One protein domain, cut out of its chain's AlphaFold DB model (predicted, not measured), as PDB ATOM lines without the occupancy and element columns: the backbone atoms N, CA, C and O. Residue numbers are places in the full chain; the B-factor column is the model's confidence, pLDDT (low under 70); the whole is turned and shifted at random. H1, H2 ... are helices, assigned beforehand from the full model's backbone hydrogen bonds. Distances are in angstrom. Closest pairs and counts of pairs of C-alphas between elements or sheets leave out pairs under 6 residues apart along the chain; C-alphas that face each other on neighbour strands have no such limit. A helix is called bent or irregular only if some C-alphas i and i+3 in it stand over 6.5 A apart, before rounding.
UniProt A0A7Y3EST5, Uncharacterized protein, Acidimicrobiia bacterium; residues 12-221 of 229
ATOM      1  N   ARG A  12     -26.279  10.181   0.498       87.00
ATOM      2  CA  ARG A  12     -25.694  11.485   0.832       87.00
ATOM      3  C   ARG A  12     -24.222  11.373   1.230       87.00
ATOM      4  O   ARG A  12     -23.446  12.264   0.896       87.00
ATOM      5  N   SER A  13     -23.840  10.319   1.953       87.88
ATOM      6  CA  SER A  13     -22.440  10.083   2.326       87.88
ATOM      7  C   SER A  13     -21.609   9.651   1.121       87.88
ATOM      8  O   SER A  13     -20.529  10.202   0.935       87.88
ATOM      9  N   ALA A  14     -22.151   8.789   0.255       83.88
ATOM     10  CA  ALA A  14     -21.494   8.393  -0.990       83.88
ATOM     11  C   ALA A  14     -21.231   9.600  -1.910       83.88
ATOM     12  O   ALA A  14     -20.107   9.802  -2.360       83.88
ATOM     13  N   LEU A  15     -22.234  10.470  -2.094       84.56
ATOM     14  CA  LEU A  15     -22.087  11.689  -2.894       84.56
ATOM     15  C   LEU A  15     -21.040  12.644  -2.311       84.56
ATOM     16  O   LEU A  15     -20.227  13.198  -3.044       84.56
ATOM     17  N   ARG A  16     -21.037  12.845  -0.988       86.94
ATOM     18  CA  ARG A  16     -20.025  13.686  -0.330       86.94
ATOM     19  C   ARG A  16     -18.617  13.124  -0.498       86.94
ATOM     20  O   ARG A  16     -17.701  13.907  -0.718       86.94
ATOM     21  N   ALA A  17     -18.453  11.808  -0.395       85.00
ATOM     22  CA  ALA A  17     -17.165  11.152  -0.588       85.00
ATOM     23  C   ALA A  17     -16.666  11.305  -2.034       85.00
ATOM     24  O   ALA A  17     -15.516  11.690  -2.239       85.00
ATOM     25  N   ASP A  18     -17.541  11.102  -3.025       84.19
ATOM     26  CA  ASP A  18     -17.203  11.298  -4.441       84.19
ATOM     27  C   ASP A  18     -16.819  12.760  -4.739       84.19
ATOM     28  O   ASP A  18     -15.823  13.013  -5.419       84.19
ATOM     29  N   LEU A  19     -17.556  13.733  -4.182       82.50
ATOM     30  CA  LEU A  19     -17.260  15.163  -4.337       82.50
ATOM     31  C   LEU A  19     -15.953  15.573  -3.647       82.50
ATOM     32  O   LEU A  19     -15.192  16.360  -4.200       82.50
ATOM     33  N   ALA A  20     -15.668  15.036  -2.458       84.38
ATOM     34  CA  ALA A  20     -14.418  15.302  -1.748       84.38
ATOM     35  C   ALA A  20     -13.198  14.701  -2.470       84.38
ATOM     36  O   ALA A  20     -12.097  15.238  -2.375       84.38
ATOM     37  N   ALA A  21     -13.395  13.613  -3.219       81.56
ATOM     38  CA  ALA A  21     -12.372  12.964  -4.038       81.56
ATOM     39  C   ALA A  21     -12.288  13.524  -5.476       81.56
ATOM     40  O   ALA A  21     -11.648  12.915  -6.348       81.56
ATOM     41  N   ALA A  22     -12.954  14.647  -5.762       74.88
ATOM     42  CA  ALA A  22     -12.948  15.258  -7.082       74.88
ATOM     43  C   ALA A  22     -11.611  15.968  -7.349       74.88
ATOM     44  O   ALA A  22     -11.238  16.938  -6.696       74.88
ATOM     45  N   THR A  23     -10.883  15.490  -8.356       81.69
ATOM     46  CA  THR A  23      -9.785  16.240  -8.974       81.69
ATOM     47  C   THR A  23     -10.348  17.299  -9.921       81.69
ATOM     48  O   THR A  23     -11.494  17.201 -10.345       81.69
ATOM     49  N   LEU A  24      -9.544  18.282 -10.335       76.38
ATOM     50  CA  LEU A  24      -9.980  19.360 -11.239       76.38
ATOM     51  C   LEU A  24     -10.606  18.828 -12.552       76.38
ATOM     52  O   LEU A  24     -11.629  19.327 -13.013       76.38
ATOM     53  N   SER A  25     -10.041  17.742 -13.088       72.06
ATOM     54  CA  SER A  25     -10.575  16.997 -14.239       72.06
ATOM     55  C   SER A  25     -11.915  16.303 -13.934       72.06
ATOM     56  O   SER A  25     -12.843  16.365 -14.745       72.06
ATOM     57  N   ARG A  26     -12.074  15.709 -12.740       74.00
ATOM     58  CA  ARG A  26     -13.364  15.151 -12.295       74.00
ATOM     59  C   ARG A  26     -14.402  16.246 -12.109       74.00
ATOM     60  O   ARG A  26     -15.495  16.095 -12.624       74.00
ATOM     61  N   THR A  27     -14.064  17.358 -11.462       72.94
ATOM     62  CA  THR A  27     -14.965  18.503 -11.270       72.94
ATOM     63  C   THR A  27     -15.468  19.047 -12.601       72.94
ATOM     64  O   THR A  27     -16.667  19.244 -12.765       72.94
ATOM     65  N   PHE A  28     -14.576  19.219 -13.580       75.88
ATOM     66  CA  PHE A  28     -14.967  19.621 -14.929       75.88
ATOM     67  C   PHE A  28     -15.951  18.618 -15.539       75.88
ATOM     68  O   PHE A  28     -17.020  18.998 -16.004       75.88
ATOM     69  N   THR A  29     -15.646  17.323 -15.460       72.56
ATOM     70  CA  THR A  29     -16.527  16.277 -15.993       72.56
ATOM     71  C   THR A  29     -17.884  16.226 -15.275       72.56
ATOM     72  O   THR A  29     -18.918  16.081 -15.921       72.56
ATOM     73  N   LEU A  30     -17.904  16.414 -13.953       71.81
ATOM     74  CA  LEU A  30     -19.111  16.456 -13.122       71.81
ATOM     75  C   LEU A  30     -20.005  17.662 -13.412       71.81
ATOM     76  O   LEU A  30     -21.209  17.572 -13.201       71.81
ATOM     77  N   LEU A  31     -19.437  18.770 -13.893       79.75
ATOM     78  CA  LEU A  31     -20.195  19.930 -14.363       79.75
ATOM     79  C   LEU A  31     -20.695  19.727 -15.797       79.75
ATOM     80  O   LEU A  31     -21.837  20.057 -16.107       79.75
ATOM     81  N   TRP A  32     -19.870  19.139 -16.664       76.38
ATOM     82  CA  TRP A  32     -20.216  18.941 -18.071       76.38
ATOM     83  C   TRP A  32     -21.260  17.859 -18.307       76.38
ATOM     84  O   TRP A  32     -22.107  18.046 -19.171       76.38
ATOM     85  N   VAL A  33     -21.247  16.758 -17.552       74.56
ATOM     86  CA  VAL A  33     -22.258  15.695 -17.675       74.56
ATOM     87  C   VAL A  33     -23.687  16.236 -17.521       74.56
ATOM     88  O   VAL A  33     -24.472  16.009 -18.434       74.56
ATOM     89  N   PRO A  34     -24.065  16.962 -16.452       71.25
ATOM     90  CA  PRO A  34     -25.422  17.486 -16.322       71.25
ATOM     91  C   PRO A  34     -25.746  18.568 -17.355       71.25
ATOM     92  O   PRO A  34     -26.882  18.610 -17.813       71.25
ATOM     93  N   ILE A  35     -24.775  19.391 -17.776       76.62
ATOM     94  CA  ILE A  35     -24.978  20.351 -18.874       76.62
ATOM     95  C   ILE A  35     -25.292  19.612 -20.175       76.62
ATOM     96  O   ILE A  35     -26.243  19.965 -20.861       76.62
ATOM     97  N   LEU A  36     -24.526  18.572 -20.503       73.25
ATOM     98  CA  LEU A  36     -24.705  17.795 -21.726       73.25
ATOM     99  C   LEU A  36     -25.955  16.928 -21.687       73.25
ATOM    100  O   LEU A  36     -26.627  16.829 -22.700       73.25
ATOM    101  N   VAL A  37     -26.302  16.357 -20.534       69.62
ATOM    102  CA  VAL A  37     -27.573  15.647 -20.346       69.62
ATOM    103  C   VAL A  37     -28.737  16.624 -20.491       69.62
ATOM    104  O   VAL A  37     -29.663  16.337 -21.231       69.62
ATOM    105  N   PHE A  38     -28.683  17.804 -19.868       70.69
ATOM    106  CA  PHE A  38     -29.719  18.828 -20.041       70.69
ATOM    107  C   PHE A  38     -29.816  19.310 -21.493       70.69
ATOM    108  O   PHE A  38     -30.906  19.536 -22.005       70.69
ATOM    109  N   PHE A  39     -28.676  19.451 -22.162       73.50
ATOM    110  CA  PHE A  39     -28.609  19.827 -23.565       73.50
ATOM    111  C   PHE A  39     -29.191  18.735 -24.480       73.50
ATOM    112  O   PHE A  39     -29.944  19.046 -25.398       73.50
ATOM    113  N   GLU A  40     -28.855  17.467 -24.234       72.62
ATOM    114  CA  GLU A  40     -29.286  16.310 -25.026       72.62
ATOM    115  C   GLU A  40     -30.761  15.962 -24.809       72.62
ATOM    116  O   GLU A  40     -31.438  15.597 -25.764       72.62
ATOM    117  N   TRP A  41     -31.247  16.098 -23.575       67.81
ATOM    118  CA  TRP A  41     -32.623  15.793 -23.171       67.81
ATOM    119  C   TRP A  41     -33.541  17.023 -23.226       67.81
ATOM    120  O   TRP A  41     -34.712  16.943 -22.855       67.81
ATOM    121  N   GLY A  42     -33.004  18.176 -23.620       65.88
ATOM    122  CA  GLY A  42     -33.713  19.447 -23.680       65.88
ATOM    123  C   GLY A  42     -33.651  20.085 -25.063       65.88
ATOM    124  O   GLY A  42     -33.214  19.488 -26.041       65.88
ATOM    125  N   ALA A  43     -34.046  21.358 -25.124       63.66
ATOM    126  CA  ALA A  43     -34.173  22.125 -26.364       63.66
ATOM    127  C   ALA A  43     -32.879  22.241 -27.191       63.66
ATOM    128  O   ALA A  43     -32.941  22.582 -28.366       63.66
ATOM    129  N   GLY A  44     -31.707  22.019 -26.588       68.62
ATOM    130  CA  GLY A  44     -30.417  22.258 -27.231       68.62
ATOM    131  C   GLY A  44     -30.141  21.323 -28.408       68.62
ATOM    132  O   GLY A  44     -29.789  21.786 -29.494       68.62
ATOM    133  N   ASN A  45     -30.316  20.016 -28.211       76.75
ATOM    134  CA  ASN A  45     -30.119  19.017 -29.261       76.75
ATOM    135  C   ASN A  45     -31.133  19.194 -30.400       76.75
ATOM    136  O   ASN A  45     -30.750  19.185 -31.570       76.75
ATOM    137  N   ASP A  46     -32.398  19.447 -30.061       75.50
ATOM    138  CA  ASP A  46     -33.444  19.710 -31.051       75.50
ATOM    139  C   ASP A  46     -33.162  20.994 -31.834       75.50
ATOM    140  O   ASP A  46     -33.247  20.995 -33.058       75.50
ATOM    141  N   PHE A  47     -32.722  22.061 -31.159       82.00
ATOM    142  CA  PHE A  47     -32.335  23.317 -31.799       82.00
ATOM    143  C   PHE A  47     -31.215  23.111 -32.821       82.00
ATOM    144  O   PHE A  47     -31.368  23.503 -33.976       82.00
ATOM    145  N   ILE A  48     -30.098  22.483 -32.428       86.56
ATOM    146  CA  ILE A  48     -28.961  22.287 -33.339       86.56
ATOM    147  C   ILE A  48     -29.363  21.408 -34.524       86.56
ATOM    148  O   ILE A  48     -29.012  21.740 -35.657       86.56
ATOM    149  N   ASN A  49     -30.105  20.322 -34.293       87.88
ATOM    150  CA  ASN A  49     -30.528  19.431 -35.372       87.88
ATOM    151  C   ASN A  49     -31.467  20.144 -36.347       87.88
ATOM    152  O   ASN A  49     -31.201  20.139 -37.548       87.88
ATOM    153  N   VAL A  50     -32.517  20.800 -35.846       87.88
ATOM    154  CA  VAL A  50     -33.503  21.507 -36.676       87.88
ATOM    155  C   VAL A  50     -32.840  22.630 -37.474       87.88
ATOM    156  O   VAL A  50     -33.008  22.686 -38.691       87.88
ATOM    157  N   VAL A  51     -32.023  23.471 -36.829       89.69
ATOM    158  CA  VAL A  51     -31.317  24.570 -37.506       89.69
ATOM    159  C   VAL A  51     -30.335  24.037 -38.546       89.69
ATOM    160  O   VAL A  51     -30.270  24.580 -39.648       89.69
ATOM    161  N   SER A  52     -29.594  22.967 -38.245       92.38
ATOM    162  CA  SER A  52     -28.633  22.393 -39.196       92.38
ATOM    163  C   SER A  52     -29.328  21.775 -40.410       92.38
ATOM    164  O   SER A  52     -28.881  21.986 -41.534       92.38
ATOM    165  N   ILE A  53     -30.428  21.044 -40.200       93.50
ATOM    166  CA  ILE A  53     -31.223  20.439 -41.278       93.50
ATOM    167  C   ILE A  53     -31.857  21.527 -42.142       93.50
ATOM    168  O   ILE A  53     -31.737  21.469 -43.361       93.50
ATOM    169  N   SER A  54     -32.474  22.532 -41.519       91.44
ATOM    170  CA  SER A  54     -33.067  23.681 -42.208       91.44
ATOM    171  C   SER A  54     -32.040  24.448 -43.037       91.44
ATOM    172  O   SER A  54     -32.261  24.687 -44.221       91.44
ATOM    173  N   SER A  55     -30.888  24.776 -42.446       92.81
ATOM    174  CA  SER A  55     -29.826  25.515 -43.135       92.81
ATOM    175  C   SER A  55     -29.269  24.723 -44.317       92.81
ATOM    176  O   SER A  55     -29.002  25.292 -45.369       92.81
ATOM    177  N   ALA A  56     -29.105  23.405 -44.155       94.44
ATOM    178  CA  ALA A  56     -28.650  22.527 -45.227       94.44
ATOM    179  C   ALA A  56     -29.695  22.403 -46.346       94.44
ATOM    180  O   ALA A  56     -29.338  22.433 -47.519       94.44
ATOM    181  N   TYR A  57     -30.976  22.306 -45.988       93.19
ATOM    182  CA  TYR A  57     -32.083  22.269 -46.938       93.19
ATOM    183  C   TYR A  57     -32.183  23.569 -47.748       93.19
ATOM    184  O   TYR A  57     -32.197  23.523 -48.973       93.19
ATOM    185  N   GLY A  58     -32.172  24.727 -47.082       91.25
ATOM    186  CA  GLY A  58     -32.280  26.042 -47.725       91.25
ATOM    187  C   GLY A  58     -31.057  26.464 -48.548       91.25
ATOM    188  O   GLY A  58     -31.109  27.486 -49.228       91.25
ATOM    189  N   ALA A  59     -29.958  25.704 -48.502       94.19
ATOM    190  CA  ALA A  59     -28.747  25.990 -49.270       94.19
ATOM    191  C   ALA A  59     -28.827  25.547 -50.744       94.19
ATOM    192  O   ALA A  59     -28.002  25.985 -51.545       94.19
ATOM    193  N   SER A  60     -29.783  24.686 -51.109       94.00
ATOM    194  CA  SER A  60     -30.010  24.258 -52.495       94.00
ATOM    195  C   SER A  60     -31.513  24.098 -52.790       94.00
ATOM    196  O   SER A  60     -32.360  24.491 -51.993       94.00
ATOM    197  N   SER A  61     -31.865  23.558 -53.958       90.50
ATOM    198  CA  SER A  61     -33.237  23.283 -54.398       90.50
ATOM    199  C   SER A  61     -33.365  21.874 -54.988       90.50
ATOM    200  O   SER A  61     -32.367  21.231 -55.333       90.50
ATOM    201  N   GLY A  62     -34.593  21.366 -55.095       92.81
ATOM    202  CA  GLY A  62     -34.860  20.064 -55.693       92.81
ATOM    203  C   GLY A  62     -34.222  18.910 -54.917       92.81
ATOM    204  O   GLY A  62     -34.149  18.903 -53.687       92.81
ATOM    205  N   ILE A  63     -33.737  17.903 -55.647       94.69
ATOM    206  CA  ILE A  63     -33.188  16.682 -55.040       94.69
ATOM    207  C   ILE A  63     -31.916  16.933 -54.218       94.69
ATOM    208  O   ILE A  63     -31.642  16.198 -53.270       94.69
ATOM    209  N   GLU A  64     -31.155  17.979 -54.547       96.31
ATOM    210  CA  GLU A  64     -29.957  18.349 -53.793       96.31
ATOM    211  C   GLU A  64     -30.322  18.886 -52.402       96.31
ATOM    212  O   GLU A  64     -29.709  18.471 -51.419       96.31
ATOM    213  N   ALA A  65     -31.377  19.705 -52.285       93.44
ATOM    214  CA  ALA A  65     -31.891  20.172 -50.993       93.44
ATOM    215  C   ALA A  65     -32.289  18.999 -50.080       93.44
ATOM    216  O   ALA A  65     -31.936  18.965 -48.898       93.44
ATOM    217  N   VAL A  66     -32.963  17.988 -50.642       96.25
ATOM    218  CA  VAL A  66     -33.332  16.761 -49.918       96.25
ATOM    219  C   VAL A  66     -32.085  16.001 -49.464       96.25
ATOM    220  O   VAL A  66     -31.988  15.614 -48.298       96.25
ATOM    221  N   ALA A  67     -31.102  15.813 -50.350       97.56
ATOM    222  CA  ALA A  67     -29.863  15.113 -50.020       97.56
ATOM    223  C   ALA A  67     -29.070  15.823 -48.905       97.56
ATOM    224  O   ALA A  67     -28.548  15.164 -48.000       97.56
ATOM    225  N   LEU A  68     -29.021  17.158 -48.927       96.88
ATOM    226  CA  LEU A  68     -28.385  17.967 -47.887       96.88
ATOM    227  C   LEU A  68     -29.128  17.865 -46.547       96.88
ATOM    228  O   LEU A  68     -28.486  17.651 -45.517       96.88
ATOM    229  N   ALA A  69     -30.464  17.914 -46.549       96.12
ATOM    230  CA  ALA A  69     -31.287  17.741 -45.349       96.12
ATOM    231  C   ALA A  69     -31.120  16.349 -44.707       96.12
ATOM    232  O   ALA A  69     -31.010  16.225 -43.483       96.12
ATOM    233  N   VAL A  70     -31.060  15.291 -45.526       97.50
ATOM    234  CA  VAL A  70     -30.774  13.916 -45.075       97.50
ATOM    235  C   VAL A  70     -29.368  13.829 -44.489       97.50
ATOM    236  O   VAL A  70     -29.177  13.268 -43.412       97.50
ATOM    237  N   THR A  71     -28.379  14.422 -45.162       98.00
ATOM    238  CA  THR A  71     -26.980  14.400 -44.715       98.00
ATOM    239  C   THR A  71     -26.809  15.128 -43.385       98.00
ATOM    240  O   THR A  71     -26.196  14.583 -42.468       98.00
ATOM    241  N   ALA A  72     -27.392  16.320 -43.234       96.62
ATOM    242  CA  ALA A  72     -27.389  17.054 -41.972       96.62
ATOM    243  C   ALA A  72     -28.115  16.270 -40.866       96.62
ATOM    244  O   ALA A  72     -27.579  16.123 -39.767       96.62
ATOM    245  N   GLY A  73     -29.279  15.693 -41.185       94.94
ATOM    246  CA  GLY A  73     -30.057  14.851 -40.275       94.94
ATOM    247  C   GLY A  73     -29.349  13.559 -39.861       94.94
ATOM    248  O   GLY A  73     -29.667  13.008 -38.815       94.94
ATOM    249  N   LEU A  74     -28.358  13.098 -40.621       97.00
ATOM    250  CA  LEU A  74     -27.523  11.955 -40.261       97.00
ATOM    251  C   LEU A  74     -26.291  12.385 -39.454       97.00
ATOM    252  O   LEU A  74     -26.039  11.882 -38.361       97.00
ATOM    253  N   VAL A  75     -25.494  13.302 -40.002       97.56
ATOM    254  CA  VAL A  75     -24.158  13.626 -39.484       97.56
ATOM    255  C   VAL A  75     -24.243  14.358 -38.151       97.56
ATOM    256  O   VAL A  75     -23.504  14.017 -37.225       97.56
ATOM    257  N   VAL A  76     -25.144  15.336 -38.029       94.81
ATOM    258  CA  VAL A  76     -25.217  16.182 -36.831       94.81
ATOM    259  C   VAL A  76     -25.641  15.368 -35.604       94.81
ATOM    260  O   VAL A  76     -24.870  15.357 -34.635       94.81
ATOM    261  N   PRO A  77     -26.747  14.592 -35.624       93.50
ATOM    262  CA  PRO A  77     -27.090  13.764 -34.475       93.50
ATOM    263  C   PRO A  77     -26.039  12.694 -34.202       93.50
ATOM    264  O   PRO A  77     -25.738  12.449 -33.041       93.50
ATOM    265  N   LEU A  78     -25.435  12.081 -35.229       95.81
ATOM    266  CA  LEU A  78     -24.413  11.050 -35.026       95.81
ATOM    267  C   LEU A  78     -23.223  11.585 -34.220       95.81
ATOM    268  O   LEU A  78     -22.782  10.936 -33.267       95.81
ATOM    269  N   VAL A  79     -22.713  12.763 -34.585       94.38
ATOM    270  CA  VAL A  79     -21.600  13.416 -33.884       94.38
ATOM    271  C   VAL A  79     -22.024  13.815 -32.477       94.38
ATOM    272  O   VAL A  79     -21.352  13.441 -31.513       94.38
ATOM    273  N   MET A  80     -23.156  14.509 -32.341       91.38
ATOM    274  CA  MET A  80     -23.644  14.993 -31.049       91.38
ATOM    275  C   MET A  80     -23.885  13.845 -30.067       91.38
ATOM    276  O   MET A  80     -23.345  13.857 -28.964       91.38
ATOM    277  N   GLN A  81     -24.602  12.807 -30.494       92.19
ATOM    278  CA  GLN A  81     -24.923  11.632 -29.683       92.19
ATOM    279  C   GLN A  81     -23.684  10.800 -29.329       92.19
ATOM    280  O   GLN A  81     -23.583  10.232 -28.239       92.19
ATOM    281  N   SER A  82     -22.693  10.750 -30.224       94.00
ATOM    282  CA  SER A  82     -21.419  10.093 -29.924       94.00
ATOM    283  C   SER A  82     -20.636  10.846 -28.847       94.00
ATOM    284  O   SER A  82     -20.059  10.221 -27.953       94.00
ATOM    285  N   LEU A  83     -20.626  12.182 -28.909       90.38
ATOM    286  CA  LEU A  83     -19.960  13.034 -27.924       90.38
ATOM    287  C   LEU A  83     -20.651  12.954 -26.560       90.38
ATOM    288  O   LEU A  83     -19.971  12.733 -25.558       90.38
ATOM    289  N   THR A  84     -21.981  13.060 -26.509       87.94
ATOM    290  CA  THR A  84     -22.741  12.956 -25.252       87.94
ATOM    291  C   THR A  84     -22.560  11.578 -24.618       87.94
ATOM    292  O   THR A  84     -22.221  11.478 -23.437       87.94
ATOM    293  N   GLY A  85     -22.652  10.511 -25.418       89.94
ATOM    294  CA  GLY A  85     -22.383   9.143 -24.983       89.94
ATOM    295  C   GLY A  85     -20.970   8.955 -24.429       89.94
ATOM    296  O   GLY A  85     -20.792   8.339 -23.376       89.94
ATOM    297  N   ALA A  86     -19.956   9.512 -25.097       90.19
ATOM    298  CA  ALA A  86     -18.573   9.457 -24.629       90.19
ATOM    299  C   ALA A  86     -18.382  10.214 -23.308       90.19
ATOM    300  O   ALA A  86     -17.710   9.709 -22.404       90.19
ATOM    301  N   VAL A  87     -19.004  11.387 -23.164       86.81
ATOM    302  CA  VAL A  87     -18.932  12.175 -21.930       86.81
ATOM    303  C   VAL A  87     -19.639  11.464 -20.780       86.81
ATOM    304  O   VAL A  87     -19.055  11.373 -19.704       86.81
ATOM    305  N   ALA A  88     -20.818  10.867 -20.984       86.12
ATOM    306  CA  ALA A  88     -21.443  10.034 -19.952       86.12
ATOM    307  C   ALA A  88     -20.578   8.821 -19.596       86.12
ATOM    308  O   ALA A  88     -20.351   8.544 -18.415       86.12
ATOM    309  N   ALA A  89     -20.022   8.134 -20.598       88.50
ATOM    310  CA  ALA A  89     -19.183   6.965 -20.372       88.50
ATOM    311  C   ALA A  89     -17.893   7.296 -19.601       88.50
ATOM    312  O   ALA A  89     -17.376   6.436 -18.885       88.50
ATOM    313  N   HIS A  90     -17.378   8.521 -19.742       86.12
ATOM    314  CA  HIS A  90     -16.215   9.017 -19.009       86.12
ATOM    315  C   HIS A  90     -16.575   9.596 -17.636       86.12
ATOM    316  O   HIS A  90     -15.858   9.370 -16.662       86.12
ATOM    317  N   GLY A  91     -17.685  10.326 -17.553       81.81
ATOM    318  CA  GLY A  91     -18.058  11.115 -16.390       81.81
ATOM    319  C   GLY A  91     -18.795  10.350 -15.315       81.81
ATOM    320  O   GLY A  91     -18.468  10.500 -14.141       81.81
ATOM    321  N   PHE A  92     -19.724   9.469 -15.674       78.56
ATOM    322  CA  PHE A  92     -20.471   8.703 -14.678       78.56
ATOM    323  C   PHE A  92     -19.579   7.836 -13.762       78.56
ATOM    324  O   PHE A  92     -19.799   7.836 -12.551       78.56
ATOM    325  N   PRO A  93     -18.503   7.188 -14.258       80.75
ATOM    326  CA  PRO A  93     -17.564   6.455 -13.405       80.75
ATOM    327  C   PRO A  93     -16.833   7.312 -12.364       80.75
ATOM    328  O   PRO A  93     -16.279   6.764 -11.413       80.75
ATOM    329  N   THR A  94     -16.799   8.641 -12.527       80.94
ATOM    330  CA  THR A  94     -16.196   9.540 -11.530       80.94
ATOM    331  C   THR A  94     -17.024   9.632 -10.245       80.94
ATOM    332  O   THR A  94     -16.462   9.942  -9.199       80.94
ATOM    333  N   LEU A  95     -18.314   9.278 -10.304       79.06
ATOM    334  CA  LEU A  95     -19.241   9.178  -9.174       79.06
ATOM    335  C   LEU A  95     -19.379   7.726  -8.699       79.06
ATOM    336  O   LEU A  95     -20.487   7.200  -8.596       79.06
ATOM    337  N   HIS A  96     -18.259   7.033  -8.489       80.44
ATOM    338  CA  HIS A  96     -18.270   5.588  -8.256       80.44
ATOM    339  C   HIS A  96     -19.120   5.180  -7.043       80.44
ATOM    340  O   HIS A  96     -19.915   4.240  -7.148       80.44
ATOM    341  N   GLY A  97     -19.002   5.884  -5.911       80.44
ATOM    342  CA  GLY A  97     -19.780   5.580  -4.709       80.44
ATOM    343  C   GLY A  97     -21.279   5.796  -4.928       80.44
ATOM    344  O   GLY A  97     -22.102   4.940  -4.594       80.44
ATOM    345  N   THR A  98     -21.634   6.916  -5.554       81.69
ATOM    346  CA  THR A  98     -23.016   7.292  -5.873       81.69
ATOM    347  C   THR A  98     -23.638   6.315  -6.871       81.69
ATOM    348  O   THR A  98     -24.730   5.800  -6.629       81.69
ATOM    349  N   ALA A  99     -22.931   6.002  -7.958       78.75
ATOM    350  CA  ALA A  99     -23.359   5.054  -8.980       78.75
ATOM    351  C   ALA A  99     -23.567   3.653  -8.391       78.75
ATOM    352  O   ALA A  99     -24.597   3.031  -8.642       78.75
ATOM    353  N   THR A 100     -22.648   3.190  -7.539       80.50
ATOM    354  CA  THR A 100     -22.759   1.895  -6.846       80.50
ATOM    355  C   THR A 100     -23.972   1.863  -5.914       80.50
ATOM    356  O   THR A 100     -24.732   0.893  -5.899       80.50
ATOM    357  N   HIS A 101     -24.225   2.940  -5.166       82.25
ATOM    358  CA  HIS A 101     -25.405   3.022  -4.305       82.25
ATOM    359  C   HIS A 101     -26.711   2.984  -5.115       82.25
ATOM    360  O   HIS A 101     -27.645   2.268  -4.748       82.25
ATOM    361  N   LEU A 102     -26.781   3.722  -6.230       78.81
ATOM    362  CA  LEU A 102     -27.941   3.730  -7.129       78.81
ATOM    363  C   LEU A 102     -28.155   2.372  -7.806       78.81
ATOM    364  O   LEU A 102     -29.287   1.893  -7.826       78.81
ATOM    365  N   TYR A 103     -27.080   1.723  -8.261       80.56
ATOM    366  CA  TYR A 103     -27.077   0.358  -8.793       80.56
ATOM    367  C   TYR A 103     -27.730  -0.624  -7.815       80.56
ATOM    368  O   TYR A 103     -28.697  -1.310  -8.150       80.56
ATOM    369  N   HIS A 104     -27.270  -0.640  -6.561       81.75
ATOM    370  CA  HIS A 104     -27.836  -1.520  -5.540       81.75
ATOM    371  C   HIS A 104     -29.289  -1.183  -5.208       81.75
ATOM    372  O   HIS A 104     -30.093  -2.088  -4.987       81.75
ATOM    373  N   ARG A 105     -29.653   0.104  -5.186       82.88
ATOM    374  CA  ARG A 105     -31.046   0.527  -4.987       82.88
ATOM    375  C   ARG A 105     -31.954   0.054  -6.119       82.88
ATOM    376  O   ARG A 105     -33.059  -0.405  -5.831       82.88
ATOM    377  N   LEU A 106     -31.493   0.164  -7.365       81.38
ATOM    378  CA  LEU A 106     -32.209  -0.299  -8.549       81.38
ATOM    379  C   LEU A 106     -32.400  -1.814  -8.490       81.38
ATOM    380  O   LEU A 106     -33.539  -2.268  -8.492       81.38
ATOM    381  N   LEU A 107     -31.323  -2.586  -8.321       84.06
ATOM    382  CA  LEU A 107     -31.406  -4.050  -8.288       84.06
ATOM    383  C   LEU A 107     -32.148  -4.599  -7.071       84.06
ATOM    384  O   LEU A 107     -32.762  -5.656  -7.159       84.06
ATOM    385  N   LYS A 108     -32.165  -3.881  -5.944       86.12
ATOM    386  CA  LYS A 108     -33.022  -4.251  -4.812       86.12
ATOM    387  C   LYS A 108     -34.509  -4.182  -5.176       86.12
ATOM    388  O   LYS A 108     -35.291  -4.970  -4.656       86.12
ATOM    389  N   ARG A 109     -34.910  -3.226  -6.022       86.06
ATOM    390  CA  ARG A 109     -36.301  -3.070  -6.487       86.06
ATOM    391  C   ARG A 109     -36.610  -3.929  -7.711       86.06
ATOM    392  O   ARG A 109     -37.748  -4.343  -7.886       86.06
ATOM    393  N   ARG A 110     -35.611  -4.142  -8.563       85.75
ATOM    394  CA  ARG A 110     -35.707  -4.794  -9.869       85.75
ATOM    395  C   ARG A 110     -34.506  -5.720 -10.087       85.75
ATOM    396  O   ARG A 110     -33.598  -5.385 -10.850       85.75
ATOM    397  N   PRO A 111     -34.446  -6.855  -9.367       85.06
ATOM    398  CA  PRO A 111     -33.313  -7.779  -9.442       85.06
ATOM    399  C   PRO A 111     -33.173  -8.423 -10.826       85.06
ATOM    400  O   PRO A 111     -32.070  -8.803 -11.215       85.06
ATOM    401  N   ASP A 112     -34.270  -8.476 -11.586       85.06
ATOM    402  CA  ASP A 112     -34.342  -8.923 -12.976       85.06
ATOM    403  C   ASP A 112     -33.457  -8.106 -13.930       85.06
ATOM    404  O   ASP A 112     -33.053  -8.616 -14.969       85.06
ATOM    405  N   LEU A 113     -33.101  -6.867 -13.568       82.38
ATOM    406  CA  LEU A 113     -32.293  -5.981 -14.413       82.38
ATOM    407  C   LEU A 113     -30.779  -6.237 -14.325       82.38
ATOM    408  O   LEU A 113     -30.000  -5.621 -15.057       82.38
ATOM    409  N   SER A 114     -30.330  -7.128 -13.435       84.25
ATOM    410  CA  SER A 114     -28.901  -7.387 -13.248       84.25
ATOM    411  C   SER A 114     -28.284  -8.036 -14.489       84.25
ATOM    412  O   SER A 114     -28.755  -9.059 -14.979       84.25
ATOM    413  N   GLY A 115     -27.203  -7.445 -15.003       82.31
ATOM    414  CA  GLY A 115     -26.486  -7.947 -16.176       82.31
ATOM    415  C   GLY A 115     -27.182  -7.693 -17.518       82.31
ATOM    416  O   GLY A 115     -26.687  -8.171 -18.544       82.31
ATOM    417  N   ILE A 116     -28.294  -6.947 -17.550       85.31
ATOM    418  CA  ILE A 116     -28.965  -6.582 -18.805       85.31
ATOM    419  C   ILE A 116     -28.123  -5.562 -19.569       85.31
ATOM    420  O   ILE A 116     -28.135  -4.377 -19.273       85.31
ATOM    421  N   SER A 117     -27.424  -6.002 -20.606       87.31
ATOM    422  CA  SER A 117     -26.791  -5.084 -21.555       87.31
ATOM    423  C   SER A 117     -27.850  -4.460 -22.471       87.31
ATOM    424  O   SER A 117     -28.702  -5.177 -22.996       87.31
ATOM    425  N   TYR A 118     -27.748  -3.156 -22.736       88.94
ATOM    426  CA  TYR A 118     -28.486  -2.437 -23.777       88.94
ATOM    427  C   TYR A 118     -28.475  -3.224 -25.090       88.94
ATOM    428  O   TYR A 118     -29.504  -3.386 -25.736       88.94
ATOM    429  N   ARG A 119     -27.330  -3.814 -25.454       88.50
ATOM    430  CA  ARG A 119     -27.170  -4.574 -26.703       88.50
ATOM    431  C   ARG A 119     -27.945  -5.892 -26.745       88.50
ATOM    432  O   ARG A 119     -28.080  -6.467 -27.822       88.50
ATOM    433  N   ARG A 120     -28.406  -6.388 -25.594       90.12
ATOM    434  CA  ARG A 120     -29.242  -7.591 -25.480       90.12
ATOM    435  C   ARG A 120     -30.737  -7.280 -25.485       90.12
ATOM    436  O   ARG A 120     -31.524  -8.216 -25.569       90.12
ATOM    437  N   LEU A 121     -31.120  -6.006 -25.399       89.38
ATOM    438  CA  LEU A 121     -32.511  -5.591 -25.535       89.38
ATOM    439  C   LEU A 121     -33.003  -5.817 -26.970       89.38
ATOM    440  O   LEU A 121     -32.207  -5.862 -27.921       89.38
ATOM    441  N   ALA A 122     -34.324  -5.930 -27.138       92.69
ATOM    442  CA  ALA A 122     -34.912  -6.015 -28.466       92.69
ATOM    443  C   ALA A 122     -34.530  -4.776 -29.291       92.69
ATOM    444  O   ALA A 122     -34.239  -3.705 -28.757       92.69
ATOM    445  N   LEU A 123     -34.494  -4.916 -30.620       93.19
ATOM    446  CA  LEU A 123     -34.125  -3.801 -31.500       93.19
ATOM    447  C   LEU A 123     -35.034  -2.580 -31.285       93.19
ATOM    448  O   LEU A 123     -34.532  -1.462 -31.244       93.19
ATOM    449  N   VAL A 124     -36.336  -2.812 -31.094       91.19
ATOM    450  CA  VAL A 124     -37.318  -1.751 -30.828       91.19
ATOM    451  C   VAL A 124     -37.019  -1.043 -29.508       91.19
ATOM    452  O   VAL A 124     -36.970   0.179 -29.494       91.19
ATOM    453  N   ASP A 125     -36.732  -1.774 -28.429       89.25
ATOM    454  CA  ASP A 125     -36.403  -1.168 -27.129       89.25
ATOM    455  C   ASP A 125     -35.141  -0.310 -27.217       89.25
ATOM    456  O   ASP A 125     -35.101   0.810 -26.712       89.25
ATOM    457  N   ARG A 126     -34.113  -0.819 -27.908       92.81
ATOM    458  CA  ARG A 126     -32.879  -0.072 -28.167       92.81
ATOM    459  C   ARG A 126     -33.164   1.211 -28.931       92.81
ATOM    460  O   ARG A 126     -32.681   2.266 -28.540       92.81
ATOM    461  N   TRP A 127     -33.958   1.117 -29.992       90.19
ATOM    462  CA  TRP A 127     -34.355   2.263 -30.798       90.19
ATOM    463  C   TRP A 127     -35.139   3.292 -29.973       90.19
ATOM    464  O   TRP A 127     -34.776   4.464 -29.988       90.19
ATOM    465  N   VAL A 128     -36.130   2.864 -29.182       86.56
ATOM    466  CA  VAL A 128     -36.909   3.749 -28.297       86.56
ATOM    467  C   VAL A 128     -36.003   4.440 -27.284       86.56
ATOM    468  O   VAL A 128     -36.092   5.653 -27.131       86.56
ATOM    469  N   ILE A 129     -35.106   3.705 -26.622       88.00
ATOM    470  CA  ILE A 129     -34.153   4.289 -25.669       88.00
ATOM    471  C   ILE A 129     -33.283   5.337 -26.370       88.00
ATOM    472  O   ILE A 129     -33.178   6.458 -25.885       88.00
ATOM    473  N   SER A 130     -32.694   5.003 -27.518       90.62
ATOM    474  CA  SER A 130     -31.810   5.915 -28.246       90.62
ATOM    475  C   SER A 130     -32.509   7.165 -28.761       90.62
ATOM    476  O   SER A 130     -31.942   8.247 -28.668       90.62
ATOM    477  N   VAL A 131     -33.712   7.026 -29.319       85.25
ATOM    478  CA  VAL A 131     -34.429   8.136 -29.958       85.25
ATOM    479  C   VAL A 131     -35.153   8.998 -28.930       85.25
ATOM    480  O   VAL A 131     -35.141  10.217 -29.048       85.25
ATOM    481  N   ALA A 132     -35.768   8.390 -27.914       82.62
ATOM    482  CA  ALA A 132     -36.548   9.132 -26.925       82.62
ATOM    483  C   ALA A 132     -35.699   9.677 -25.770       82.62
ATOM    484  O   ALA A 132     -36.045  10.710 -25.205       82.62
ATOM    485  N   LEU A 133     -34.630   8.972 -25.381       83.00
ATOM    486  CA  LEU A 133     -33.822   9.310 -24.201       83.00
ATOM    487  C   LEU A 133     -32.364   9.649 -24.541       83.00
ATOM    488  O   LEU A 133     -31.619  10.088 -23.668       83.00
ATOM    489  N   GLY A 134     -31.937   9.438 -25.784       88.75
ATOM    490  CA  GLY A 134     -30.573   9.719 -26.210       88.75
ATOM    491  C   GLY A 134     -29.553   8.654 -25.804       88.75
ATOM    492  O   GLY A 134     -29.822   7.643 -25.145       88.75
ATOM    493  N   THR A 135     -28.316   8.889 -26.223       91.75
ATOM    494  CA  THR A 135     -27.204   7.952 -26.062       91.75
ATOM    495  C   THR A 135     -26.653   7.952 -24.647       91.75
ATOM    496  O   THR A 135     -26.165   6.915 -24.183       91.75
ATOM    497  N   THR A 136     -26.788   9.052 -23.907       89.75
ATOM    498  CA  THR A 136     -26.465   9.050 -22.473       89.75
ATOM    499  C   THR A 136     -27.328   8.066 -21.696       89.75
ATOM    500  O   THR A 136     -26.784   7.337 -20.869       89.75
ATOM    501  N   ALA A 137     -28.624   7.944 -22.002       87.50
ATOM    502  CA  ALA A 137     -29.488   6.940 -21.383       87.50
ATOM    503  C   ALA A 137     -29.005   5.514 -21.673       87.50
ATOM    504  O   ALA A 137     -28.859   4.716 -20.749       87.50
ATOM    505  N   ALA A 138     -28.696   5.204 -22.937       90.94
ATOM    506  CA  ALA A 138     -28.193   3.887 -23.331       90.94
ATOM    507  C   ALA A 138     -26.897   3.515 -22.584       90.94
ATOM    508  O   ALA A 138     -26.756   2.392 -22.092       90.94
ATOM    509  N   VAL A 139     -25.968   4.467 -22.445       91.00
ATOM    510  CA  VAL A 139     -24.717   4.283 -21.692       91.00
ATOM    511  C   VAL A 139     -24.978   4.114 -20.198       91.00
ATOM    512  O   VAL A 139     -24.385   3.233 -19.577       91.00
ATOM    513  N   LEU A 140     -25.861   4.926 -19.615       86.94
ATOM    514  CA  LEU A 140     -26.218   4.825 -18.202       86.94
ATOM    515  C   LEU A 140     -26.871   3.483 -17.890       86.94
ATOM    516  O   LEU A 140     -26.514   2.865 -16.891       86.94
ATOM    517  N   ILE A 141     -27.774   2.999 -18.747       87.00
ATOM    518  CA  ILE A 141     -28.364   1.662 -18.622       87.00
ATOM    519  C   ILE A 141     -27.245   0.623 -18.618       87.00
ATOM    520  O   ILE A 141     -27.120  -0.101 -17.640       87.00
ATOM    521  N   GLU A 142     -26.369   0.613 -19.628       88.56
ATOM    522  CA  GLU A 142     -25.263  -0.352 -19.709       88.56
ATOM    523  C   GLU A 142     -24.376  -0.324 -18.453       88.56
ATOM    524  O   GLU A 142     -24.051  -1.370 -17.889       88.56
ATOM    525  N   GLN A 143     -24.001   0.861 -17.968       86.25
ATOM    526  CA  GLN A 143     -23.172   1.015 -16.770       86.25
ATOM    527  C   GLN A 143     -23.888   0.555 -15.495       86.25
ATOM    528  O   GLN A 143     -23.283  -0.105 -14.650       86.25
ATOM    529  N   THR A 144     -25.172   0.885 -15.356       82.44
ATOM    530  CA  THR A 144     -25.985   0.582 -14.168       82.44
ATOM    531  C   THR A 144     -26.576  -0.823 -14.160       82.44
ATOM    532  O   THR A 144     -27.172  -1.222 -13.168       82.44
ATOM    533  N   THR A 145     -26.414  -1.612 -15.213       81.56
ATOM    534  CA  THR A 145     -26.845  -3.015 -15.222       81.56
ATOM    535  C   THR A 145     -25.660  -3.971 -15.256       81.56
ATOM    536  O   THR A 145     -25.733  -5.046 -14.661       81.56
ATOM    537  N   THR A 146     -24.552  -3.588 -15.900       82.19
ATOM    538  CA  THR A 146     -23.358  -4.440 -16.037       82.19
ATOM    539  C   THR A 146     -22.258  -4.122 -15.024       82.19
ATOM    540  O   THR A 146     -21.399  -4.967 -14.777       82.19
ATOM    541  N   GLY A 147     -22.245  -2.911 -14.455       77.31
ATOM    542  CA  GLY A 147     -21.162  -2.421 -13.597       77.31
ATOM    543  C   GLY A 147     -19.856  -2.107 -14.341       77.31
ATOM    544  O   GLY A 147     -18.879  -1.693 -13.717       77.31
ATOM    545  N   VAL A 148     -19.810  -2.288 -15.666       83.50
ATOM    546  CA  VAL A 148     -18.637  -1.973 -16.490       83.50
ATOM    547  C   VAL A 148     -18.582  -0.471 -16.742       83.50
ATOM    548  O   VAL A 148     -19.586   0.160 -17.060       83.50
ATOM    549  N   VAL A 149     -17.390   0.119 -16.652       83.19
ATOM    550  CA  VAL A 149     -17.163   1.560 -16.827       83.19
ATOM    551  C   VAL A 149     -16.171   1.864 -17.956       83.19
ATOM    552  O   VAL A 149     -15.419   0.992 -18.399       83.19
ATOM    553  N   GLY A 150     -16.158   3.121 -18.410       81.06
ATOM    554  CA  GLY A 150     -15.180   3.651 -19.363       81.06
ATOM    555  C   GLY A 150     -15.633   3.666 -20.828       81.06
ATOM    556  O   GLY A 150     -16.371   2.805 -21.298       81.06
ATOM    557  N   VAL A 151     -15.132   4.654 -21.577       84.69
ATOM    558  CA  VAL A 151     -15.532   4.927 -22.973       84.69
ATOM    559  C   VAL A 151     -15.220   3.764 -23.913       84.69
ATOM    560  O   VAL A 151     -16.044   3.410 -24.749       84.69
ATOM    561  N   ARG A 152     -14.046   3.132 -23.779       90.00
ATOM    562  CA  ARG A 152     -13.643   2.017 -24.657       90.00
ATOM    563  C   ARG A 152     -14.580   0.818 -24.525       90.00
ATOM    564  O   ARG A 152     -14.948   0.234 -25.539       90.00
ATOM    565  N   SER A 153     -14.990   0.510 -23.297       88.25
ATOM    566  CA  SER A 153     -15.927  -0.571 -22.982       88.25
ATOM    567  C   SER A 153     -17.307  -0.325 -23.598       88.25
ATOM    568  O   SER A 153     -17.950  -1.259 -24.064       88.25
ATOM    569  N   HIS A 154     -17.717   0.946 -23.674       91.81
ATOM    570  CA  HIS A 154     -19.048   1.364 -24.127       91.81
ATOM    571  C   HIS A 154     -19.093   1.909 -25.556       91.81
ATOM    572  O   HIS A 154     -20.168   2.259 -26.033       91.81
ATOM    573  N   ARG A 155     -17.965   1.938 -26.281       94.75
ATOM    574  CA  ARG A 155     -17.875   2.494 -27.646       94.75
ATOM    575  C   ARG A 155     -18.949   1.927 -28.570       94.75
ATOM    576  O   ARG A 155     -19.526   2.659 -29.362       94.75
ATOM    577  N   ARG A 156     -19.203   0.620 -28.489       94.75
ATOM    578  CA  ARG A 156     -20.194  -0.029 -29.348       94.75
ATOM    579  C   ARG A 156     -21.621   0.389 -28.995       94.75
ATOM    580  O   ARG A 156     -22.379   0.677 -29.906       94.75
ATOM    581  N   THR A 157     -21.954   0.475 -27.709       94.69
ATOM    582  CA  THR A 157     -23.249   0.989 -27.235       94.69
ATOM    583  C   THR A 157     -23.458   2.440 -27.664       94.69
ATOM    584  O   THR A 157     -24.519   2.766 -28.186       94.69
ATOM    585  N   ILE A 158     -22.423   3.278 -27.530       95.69
ATOM    586  CA  ILE A 158     -22.440   4.679 -27.970       95.69
ATOM    587  C   ILE A 158     -22.737   4.759 -29.469       95.69
ATOM    588  O   ILE A 158     -23.683   5.426 -29.865       95.69
ATOM    589  N   LEU A 159     -21.969   4.047 -30.298       96.94
ATOM    590  CA  LEU A 159     -22.132   4.102 -31.752       96.94
ATOM    591  C   LEU A 159     -23.462   3.502 -32.219       96.94
ATOM    592  O   LEU A 159     -24.104   4.087 -33.083       96.94
ATOM    593  N   GLU A 160     -23.894   2.364 -31.662       96.12
ATOM    594  CA  GLU A 160     -25.187   1.752 -32.007       96.12
ATOM    595  C   GLU A 160     -26.346   2.700 -31.652       96.12
ATOM    596  O   GLU A 160     -27.221   2.929 -32.482       96.12
ATOM    597  N   SER A 161     -26.323   3.310 -30.463       95.38
ATOM    598  CA  SER A 161     -27.356   4.260 -30.042       95.38
ATOM    599  C   SER A 161     -27.343   5.556 -30.856       95.38
ATOM    600  O   SER A 161     -28.384   5.984 -31.355       95.38
ATOM    601  N   ALA A 162     -26.164   6.145 -31.061       95.38
ATOM    602  CA  ALA A 162     -26.012   7.347 -31.873       95.38
ATOM    603  C   ALA A 162     -26.481   7.111 -33.317       95.38
ATOM    604  O   ALA A 162     -27.116   7.979 -33.909       95.38
ATOM    605  N   SER A 163     -26.239   5.911 -33.857       97.12
ATOM    606  CA  SER A 163     -26.711   5.521 -35.189       97.12
ATOM    607  C   SER A 163     -28.232   5.411 -35.252       97.12
ATOM    608  O   SER A 163     -28.814   5.860 -36.231       97.12
ATOM    609  N   HIS A 164     -28.901   4.860 -34.231       94.81
ATOM    610  CA  HIS A 164     -30.369   4.817 -34.206       94.81
ATOM    611  C   HIS A 164     -30.977   6.220 -34.267       94.81
ATOM    612  O   HIS A 164     -31.885   6.451 -35.065       94.81
ATOM    613  N   MET A 165     -30.452   7.154 -33.467       93.38
ATOM    614  CA  MET A 165     -30.904   8.545 -33.496       93.38
ATOM    615  C   MET A 165     -30.636   9.180 -34.865       93.38
ATOM    616  O   MET A 165     -31.555   9.686 -35.497       93.38
ATOM    617  N   ALA A 166     -29.403   9.077 -35.364       95.12
ATOM    618  CA  ALA A 166     -28.991   9.651 -36.642       95.12
ATOM    619  C   ALA A 166     -29.801   9.124 -37.834       95.12
ATOM    620  O   ALA A 166     -30.262   9.902 -38.661       95.12
ATOM    621  N   ILE A 167     -30.017   7.809 -37.916       96.88
ATOM    622  CA  ILE A 167     -30.815   7.196 -38.986       96.88
ATOM    623  C   ILE A 167     -32.267   7.670 -38.901       96.88
ATOM    624  O   ILE A 167     -32.862   7.998 -39.922       96.88
ATOM    625  N   THR A 168     -32.831   7.742 -37.693       94.31
ATOM    626  CA  THR A 168     -34.213   8.202 -37.497       94.31
ATOM    627  C   THR A 168     -34.372   9.646 -37.949       94.31
ATOM    628  O   THR A 168     -35.261   9.943 -38.743       94.31
ATOM    629  N   THR A 169     -33.476  10.530 -37.513       93.50
ATOM    630  CA  THR A 169     -33.496  11.939 -37.907       93.50
ATOM    631  C   THR A 169     -33.286  12.105 -39.411       93.50
ATOM    632  O   THR A 169     -34.008  12.885 -40.022       93.50
ATOM    633  N   ALA A 170     -32.378  11.344 -40.028       96.44
ATOM    634  CA  ALA A 170     -32.147  11.368 -41.474       96.44
ATOM    635  C   ALA A 170     -33.373  10.909 -42.284       96.44
ATOM    636  O   ALA A 170     -33.692  11.496 -43.317       96.44
ATOM    637  N   ILE A 171     -34.084   9.874 -41.819       96.62
ATOM    638  CA  ILE A 171     -35.328   9.411 -42.450       96.62
ATOM    639  C   ILE A 171     -36.408  10.489 -42.332       96.62
ATOM    640  O   ILE A 171     -37.038  10.833 -43.328       96.62
ATOM    641  N   VAL A 172     -36.612  11.037 -41.130       93.81
ATOM    642  CA  VAL A 172     -37.625  12.074 -40.890       93.81
ATOM    643  C   VAL A 172     -37.321  13.329 -41.709       93.81
ATOM    644  O   VAL A 172     -38.219  13.837 -42.378       93.81
ATOM    645  N   SER A 173     -36.069  13.796 -41.725       93.62
ATOM    646  CA  SER A 173     -35.676  14.967 -42.512       93.62
ATOM    647  C   SER A 173     -35.837  14.727 -44.009       93.62
ATOM    648  O   SER A 173     -36.351  15.600 -44.703       93.62
ATOM    649  N   GLY A 174     -35.487  13.537 -44.504       95.94
ATOM    650  CA  GLY A 174     -35.695  13.158 -45.899       95.94
ATOM    651  C   GLY A 174     -37.167  13.152 -46.301       95.94
ATOM    652  O   GLY A 174     -37.510  13.697 -47.348       95.94
ATOM    653  N   ILE A 175     -38.047  12.592 -45.462       95.31
ATOM    654  CA  ILE A 175     -39.497  12.600 -45.700       95.31
ATOM    655  C   ILE A 175     -40.013  14.039 -45.749       95.31
ATOM    656  O   ILE A 175     -40.666  14.416 -46.719       95.31
ATOM    657  N   VAL A 176     -39.694  14.855 -44.740       93.12
ATOM    658  CA  VAL A 176     -40.154  16.248 -44.661       93.12
ATOM    659  C   VAL A 176     -39.648  17.068 -45.849       93.12
ATOM    660  O   VAL A 176     -40.452  17.710 -46.518       93.12
ATOM    661  N   ALA A 177     -38.354  17.003 -46.167       93.88
ATOM    662  CA  ALA A 177     -37.774  17.724 -47.298       93.88
ATOM    663  C   ALA A 177     -38.391  17.287 -48.635       93.88
ATOM    664  O   ALA A 177     -38.726  18.130 -49.460       93.88
ATOM    665  N   THR A 178     -38.611  15.982 -48.834       94.88
ATOM    666  CA  THR A 178     -39.266  15.464 -50.048       94.88
ATOM    667  C   THR A 178     -40.699  15.977 -50.174       94.88
ATOM    668  O   THR A 178     -41.127  16.336 -51.268       94.88
ATOM    669  N   LEU A 179     -41.449  16.031 -49.067       93.31
ATOM    670  CA  LEU A 179     -42.809  16.569 -49.058       93.31
ATOM    671  C   LEU A 179     -42.836  18.068 -49.367       93.31
ATOM    672  O   LEU A 179     -43.714  18.503 -50.106       93.31
ATOM    673  N   LEU A 180     -41.880  18.842 -48.843       92.69
ATOM    674  CA  LEU A 180     -41.751  20.267 -49.156       92.69
ATOM    675  C   LEU A 180     -41.436  20.482 -50.643       92.69
ATOM    676  O   LEU A 180     -42.105  21.284 -51.290       92.69
ATOM    677  N   GLU A 181     -40.499  19.717 -51.215       93.94
ATOM    678  CA  GLU A 181     -40.211  19.774 -52.655       93.94
ATOM    679  C   GLU A 181     -41.425  19.372 -53.501       93.94
ATOM    680  O   GLU A 181     -41.751  20.053 -54.469       93.94
ATOM    681  N   LEU A 182     -42.148  18.314 -53.120       92.12
ATOM    682  CA  LEU A 182     -43.363  17.908 -53.825       92.12
ATOM    683  C   LEU A 182     -44.446  18.992 -53.744       92.12
ATOM    684  O   LEU A 182     -45.088  19.290 -54.749       92.12
ATOM    685  N   ALA A 183     -44.632  19.613 -52.580       90.56
ATOM    686  CA  ALA A 183     -45.603  20.687 -52.400       90.56
ATOM    687  C   ALA A 183     -45.282  21.914 -53.271       90.56
ATOM    688  O   ALA A 183     -46.204  22.511 -53.818       90.56
ATOM    689  N   ARG A 184     -43.997  22.235 -53.486       91.31
ATOM    690  CA  ARG A 184     -43.565  23.308 -54.406       91.31
ATOM    691  C   ARG A 184     -43.918  23.037 -55.867       91.31
ATOM    692  O   ARG A 184     -44.047  23.976 -56.640       91.31
ATOM    693  N   THR A 185     -44.110  21.776 -56.255       92.00
ATOM    694  CA  THR A 185     -44.556  21.439 -57.622       92.00
ATOM    695  C   THR A 185     -46.054  21.659 -57.848       92.00
ATOM    696  O   THR A 185     -46.515  21.602 -58.987       92.00
ATOM    697  N   ILE A 186     -46.826  21.898 -56.782       94.25
ATOM    698  CA  ILE A 186     -48.276  22.079 -56.830       94.25
ATOM    699  C   ILE A 186     -48.580  23.570 -56.649       94.25
ATOM    700  O   ILE A 186     -48.483  24.095 -55.542       94.25
ATOM    701  N   GLU A 187     -49.015  24.236 -57.720       93.19
ATOM    702  CA  GLU A 187     -49.269  25.691 -57.768       93.19
ATOM    703  C   GLU A 187     -50.183  26.191 -56.629       93.19
ATOM    704  O   GLU A 187     -49.961  27.253 -56.055       93.19
ATOM    705  N   SER A 188     -51.182  25.398 -56.220       91.88
ATOM    706  CA  SER A 188     -52.084  25.763 -55.118       91.88
ATOM    707  C   SER A 188     -51.457  25.672 -53.719       91.88
ATOM    708  O   SER A 188     -52.034  26.193 -52.768       91.88
ATOM    709  N   LEU A 189     -50.337  24.958 -53.564       88.19
ATOM    710  CA  LEU A 189     -49.662  24.736 -52.280       88.19
ATOM    711  C   LEU A 189     -48.399  25.581 -52.115       88.19
ATOM    712  O   LEU A 189     -48.014  25.833 -50.975       88.19
ATOM    713  N   GLU A 190     -47.797  26.050 -53.209       87.88
ATOM    714  CA  GLU A 190     -46.586  26.880 -53.203       87.88
ATOM    715  C   GLU A 190     -46.635  28.041 -52.184       87.88
ATOM    716  O   GLU A 190     -45.695  28.151 -51.392       87.88
ATOM    717  N   PRO A 191     -47.731  28.829 -52.060       89.06
ATOM    718  CA  PRO A 191     -47.789  29.935 -51.097       89.06
ATOM    719  C   PRO A 191     -47.750  29.496 -49.625       89.06
ATOM    720  O   PRO A 191     -47.495  30.311 -48.740       89.06
ATOM    721  N   VAL A 192     -48.049  28.223 -49.349       88.06
ATOM    722  CA  VAL A 192     -48.150  27.659 -47.995       88.06
ATOM    723  C   VAL A 192     -46.876  26.910 -47.593       88.06
ATOM    724  O   VAL A 192     -46.678  26.656 -46.406       88.06
ATOM    725  N   VAL A 193     -45.991  26.587 -48.545       88.12
ATOM    726  CA  VAL A 193     -44.747  25.851 -48.267       88.12
ATOM    727  C   VAL A 193     -43.830  26.644 -47.346       88.12
ATOM    728  O   VAL A 193     -43.349  26.082 -46.367       88.12
ATOM    729  N   GLU A 194     -43.612  27.931 -47.621       86.31
ATOM    730  CA  GLU A 194     -42.679  28.744 -46.834       86.31
ATOM    731  C   GLU A 194     -43.159  28.948 -45.385       86.31
ATOM    732  O   GLU A 194     -42.393  28.649 -44.472       86.31
ATOM    733  N   PRO A 195     -44.440  29.289 -45.117       87.62
ATOM    734  CA  PRO A 195     -44.959  29.311 -43.749       87.62
ATOM    735  C   PRO A 195     -44.856  27.965 -43.019       87.62
ATOM    736  O   PRO A 195     -44.581  27.924 -41.819       87.62
ATOM    737  N   VAL A 196     -45.091  26.847 -43.718       84.94
ATOM    738  CA  VAL A 196     -44.953  25.507 -43.126       84.94
ATOM    739  C   VAL A 196     -43.491  25.215 -42.810       84.94
ATOM    740  O   VAL A 196     -43.194  24.739 -41.716       84.94
ATOM    741  N   HIS A 197     -42.582  25.531 -43.730       85.12
ATOM    742  CA  HIS A 197     -41.148  25.425 -43.513       85.12
ATOM    743  C   HIS A 197     -40.727  26.262 -42.297       85.12
ATOM    744  O   HIS A 197     -40.150  25.696 -41.374       85.12
ATOM    745  N   ASP A 198     -41.129  27.530 -42.203       85.81
ATOM    746  CA  ASP A 198     -40.830  28.420 -41.070       85.81
ATOM    747  C   ASP A 198     -41.284  27.846 -39.720       85.81
ATOM    748  O   ASP A 198     -40.563  27.924 -38.721       85.81
ATOM    749  N   VAL A 199     -42.466  27.224 -39.670       84.31
ATOM    750  CA  VAL A 199     -42.964  26.553 -38.459       84.31
ATOM    751  C   VAL A 199     -42.133  25.312 -38.131       84.31
ATOM    752  O   VAL A 199     -41.778  25.107 -36.970       84.31
ATOM    753  N   LEU A 200     -41.807  24.494 -39.134       80.62
ATOM    754  CA  LEU A 200     -41.024  23.267 -38.959       80.62
ATOM    755  C   LEU A 200     -39.591  23.555 -38.506       80.62
ATOM    756  O   LEU A 200     -39.021  22.768 -37.751       80.62
ATOM    757  N   VAL A 201     -39.012  24.671 -38.941       79.56
ATOM    758  CA  VAL A 201     -37.638  25.050 -38.595       79.56
ATOM    759  C   VAL A 201     -37.563  25.882 -37.321       79.56
ATOM    760  O   VAL A 201     -36.471  26.129 -36.817       79.56
ATOM    761  N   ASN A 202     -38.711  26.280 -36.761       81.31
ATOM    762  CA  ASN A 202     -38.768  27.013 -35.510       81.31
ATOM    763  C   ASN A 202     -38.610  26.058 -34.307       81.31
ATOM    764  O   ASN A 202     -39.540  25.329 -33.950       81.31
ATOM    765  N   PRO A 203     -37.470  26.101 -33.598       70.81
ATOM    766  CA  PRO A 203     -37.209  25.209 -32.473       70.81
ATOM    767  C   PRO A 203     -38.167  25.448 -31.298       70.81
ATOM    768  O   PRO A 203     -38.461  24.525 -30.541       70.81
ATOM    769  N   LEU A 204     -38.709  26.664 -31.149       78.81
ATOM    770  CA  LEU A 204     -39.650  26.983 -30.074       78.81
ATOM    771  C   LEU A 204     -40.989  26.265 -30.248       78.81
ATOM    772  O   LEU A 204     -41.625  25.942 -29.245       78.81
ATOM    773  N   VAL A 205     -41.407  25.987 -31.487       77.75
ATOM    774  CA  VAL A 205     -42.636  25.229 -31.764       77.75
ATOM    775  C   VAL A 205     -42.502  23.819 -31.194       77.75
ATOM    776  O   VAL A 205     -43.367  23.374 -30.439       77.75
ATOM    777  N   TRP A 206     -41.377  23.157 -31.463       72.94
ATOM    778  CA  TRP A 206     -41.097  21.810 -30.969       72.94
ATOM    779  C   TRP A 206     -40.939  21.758 -29.452       72.94
ATOM    780  O   TRP A 206     -41.546  20.907 -28.804       72.94
ATOM    781  N   VAL A 207     -40.212  22.715 -28.867       70.50
ATOM    782  CA  VAL A 207     -40.076  22.830 -27.405       70.50
ATOM    783  C   VAL A 207     -41.437  23.030 -26.747       70.50
ATOM    784  O   VAL A 207     -41.760  22.339 -25.782       70.50
ATOM    785  N   THR A 208     -42.261  23.937 -27.277       77.94
ATOM    786  CA  THR A 208     -43.601  24.213 -26.739       77.94
ATOM    787  C   THR A 208     -44.495  22.985 -26.838       77.94
ATOM    788  O   THR A 208     -45.206  22.668 -25.887       77.94
ATOM    789  N   LEU A 209     -44.437  22.258 -27.954       73.88
ATOM    790  CA  LEU A 209     -45.220  21.045 -28.161       73.88
ATOM    791  C   LEU A 209     -44.785  19.930 -27.199       73.88
ATOM    792  O   LEU A 209     -45.631  19.310 -26.558       73.88
ATOM    793  N   PHE A 210     -43.478  19.725 -27.016       67.94
ATOM    794  CA  PHE A 210     -42.946  18.699 -26.117       67.94
ATOM    795  C   PHE A 210     -43.228  19.012 -24.641       67.94
ATOM    796  O   PHE A 210     -43.762  18.171 -23.912       67.94
ATOM    797  N   VAL A 211     -42.942  20.245 -24.204       72.81
ATOM    798  CA  VAL A 211     -43.247  20.717 -22.844       72.81
ATOM    799  C   VAL A 211     -44.753  20.701 -22.604       72.81
ATOM    800  O   VAL A 211     -45.196  20.221 -21.564       72.81
ATOM    801  N   GLY A 212     -45.550  21.143 -23.576       76.56
ATOM    802  CA  GLY A 212     -47.008  21.139 -23.510       76.56
ATOM    803  C   GLY A 212     -47.584  19.737 -23.316       76.56
ATOM    804  O   GLY A 212     -48.399  19.539 -22.417       76.56
ATOM    805  N   ILE A 213     -47.114  18.745 -24.081       74.62
ATOM    806  CA  ILE A 213     -47.516  17.337 -23.917       74.62
ATOM    807  C   ILE A 213     -47.089  16.800 -22.545       74.62
ATOM    808  O   ILE A 213     -47.874  16.116 -21.884       74.62
ATOM    809  N   GLY A 214     -45.869  17.110 -22.098       71.56
ATOM    810  CA  GLY A 214     -45.365  16.708 -20.783       71.56
ATOM    811  C   GLY A 214     -46.211  17.274 -19.643       71.56
ATOM    812  O   GLY A 214     -46.701  16.522 -18.799       71.56
ATOM    813  N   CYS A 215     -46.456  18.585 -19.657       76.44
ATOM    814  CA  CYS A 215     -47.329  19.264 -18.705       76.44
ATOM    815  C   CYS A 215     -48.749  18.697 -18.750       76.44
ATOM    816  O   CYS A 215     -49.303  18.382 -17.703       76.44
ATOM    817  N   PHE A 216     -49.321  18.492 -19.939       78.31
ATOM    818  CA  PHE A 216     -50.649  17.904 -20.093       78.31
ATOM    819  C   PHE A 216     -50.731  16.501 -19.479       78.31
ATOM    820  O   PHE A 216     -51.677  16.203 -18.754       78.31
ATOM    821  N   ARG A 217     -49.728  15.641 -19.700       72.69
ATOM    822  CA  ARG A 217     -49.673  14.298 -19.097       72.69
ATOM    823  C   ARG A 217     -49.563  14.338 -17.575       72.69
ATOM    824  O   ARG A 217     -50.259  13.581 -16.908       72.69
ATOM    825  N   ILE A 218     -48.739  15.234 -17.031       75.75
ATOM    826  CA  ILE A 218     -48.613  15.427 -15.577       75.75
ATOM    827  C   ILE A 218     -49.942  15.914 -14.985       75.75
ATOM    828  O   ILE A 218     -50.385  15.397 -13.964       75.75
ATOM    829  N   LEU A 219     -50.596  16.874 -15.642       79.94
ATOM    830  CA  LEU A 219     -51.849  17.472 -15.179       79.94
ATOM    831  C   LEU A 219     -53.046  16.521 -15.289       79.94
ATOM    832  O   LEU A 219     -53.961  16.605 -14.476       79.94
ATOM    833  N   THR A 220     -53.055  15.622 -16.274       83.75
ATOM    834  CA  THR A 220     -54.171  14.686 -16.500       83.75
ATOM    835  C   THR A 220     -54.045  13.370 -15.741       83.75
ATOM    836  O   THR A 220     -54.979  12.576 -15.774       83.75
ATOM    837  N   GLY A 221     -52.924  13.115 -15.058       65.00
ATOM    838  CA  GLY A 221     -52.753  11.942 -14.192       65.00
ATOM    839  C   GLY A 221     -52.811  10.584 -14.901       65.00
ATOM    840  O   GLY A 221     -52.791   9.560 -14.226       65.00
TER     841      GLY A 221
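Overview. This is residues 12 to 221 of the 229 residues of an uncharacterized protein of Acidimicrobiia bacterium (UniProt A0A7Y3EST5). Two long helices, H4a and H6, lie side by side in opposite directions as the spine of an elongated bundle, with H3 packed on residues 65 to 80 of H4a, H5b packed on residues 81 to 92 of H4a and 154 to 162 of H6, and H7 folding back from the end of H6, where it touches residues 180 to 184 of H6 alone. H4 turns sharply, and its arm H4b crosses the end of the bundle with H1 beside it; the last residues, 212 to 221, stick out. The printed part has 210 residues with eight named helices, H1 to H8 in order, and no named strand: all helix. It is only just compact, close to loose, with a radius of gyration of the C-alphas of 20.2 A, and spans 67 by 41 by 36 A.

Along the chain. H1 is residues 12 to 20, beginning at C-alpha 12 (-25.694, 11.485, 0.832); H2 is 24 to 40, 23.9 A long, and H3 is 43 to 57, 20.7 A. H4, residues 62 to 109, was assigned as one helix by its hydrogen bonds but is bent, with C-alphas 94 and 97 8.7 A apart; its arms are H4a, 62 to 94, 49.1 A, and H4b, 97 to 109, 18.7 A. H5, 123 to 146, likewise assigned as one helix, is bent, with C-alphas 132 and 135 9.5 A apart; its arms are H5a, 123 to 132, and H5b, 135 to 146. H6, 151 to 184, 46.0 A, is irregular, with C-alphas 153 and 156 7.7 A apart, and has a kink of 35 degrees near residue 158. H7, 190 to 201, is only just irregular, with C-alphas 191 and 194 6.8 A apart; H8, 203 to 220, 25.6 A, ends at C-alpha 220 (-54.171, 14.686, -16.500).

Arrangement. H1 touches residues 97 to 101 of H4b, closest C-alphas Ala 14 and Gly 97 at 5.0 A. H2 touches H4a, Thr 29 to Gly 91, C-alphas 5.4 A. H3 and H4a form a hairpin at a shallow tilt of 26 degrees, Tyr 57 to Ala 65, C-alphas 4.6 A. H4a and H6 touch at a shallow tilt of 24 degrees, opposite ways, Gly 73 to Ala 170, C-alphas 4.2 A. H5a touches H6, about perpendicular at 75 degrees, Val 131 to Met 165, C-alphas 5.0 A. H5b and H6 form a hairpin, Thr 135 to Ser 161, C-alphas 5.4 A; so do H6 and H7, Arg 184 to Glu 190, 4.8 A. H8 touches H3 with residues 203 to 207 alone, Phe 47 to Pro 203, C-alphas 5.3 A. Every O i to N i+4 pair is within hydrogen-bond range in H1, H3, H4b, H5a, H5b and H8; in H2 12 of 13, H4a 26 of 29, H6 28 of 30, H7 6 of 8.

Size, cuts and confidence. The C-alphas farthest apart, Ser 13 and Glu 187, are 67.6 A apart. The printed part has no cut, and the link from H4 to H5, 13 residues, is long. Mean pLDDT of the printed part is 85.9; residues 37, 41 to 44, 210 and 221 are under 70.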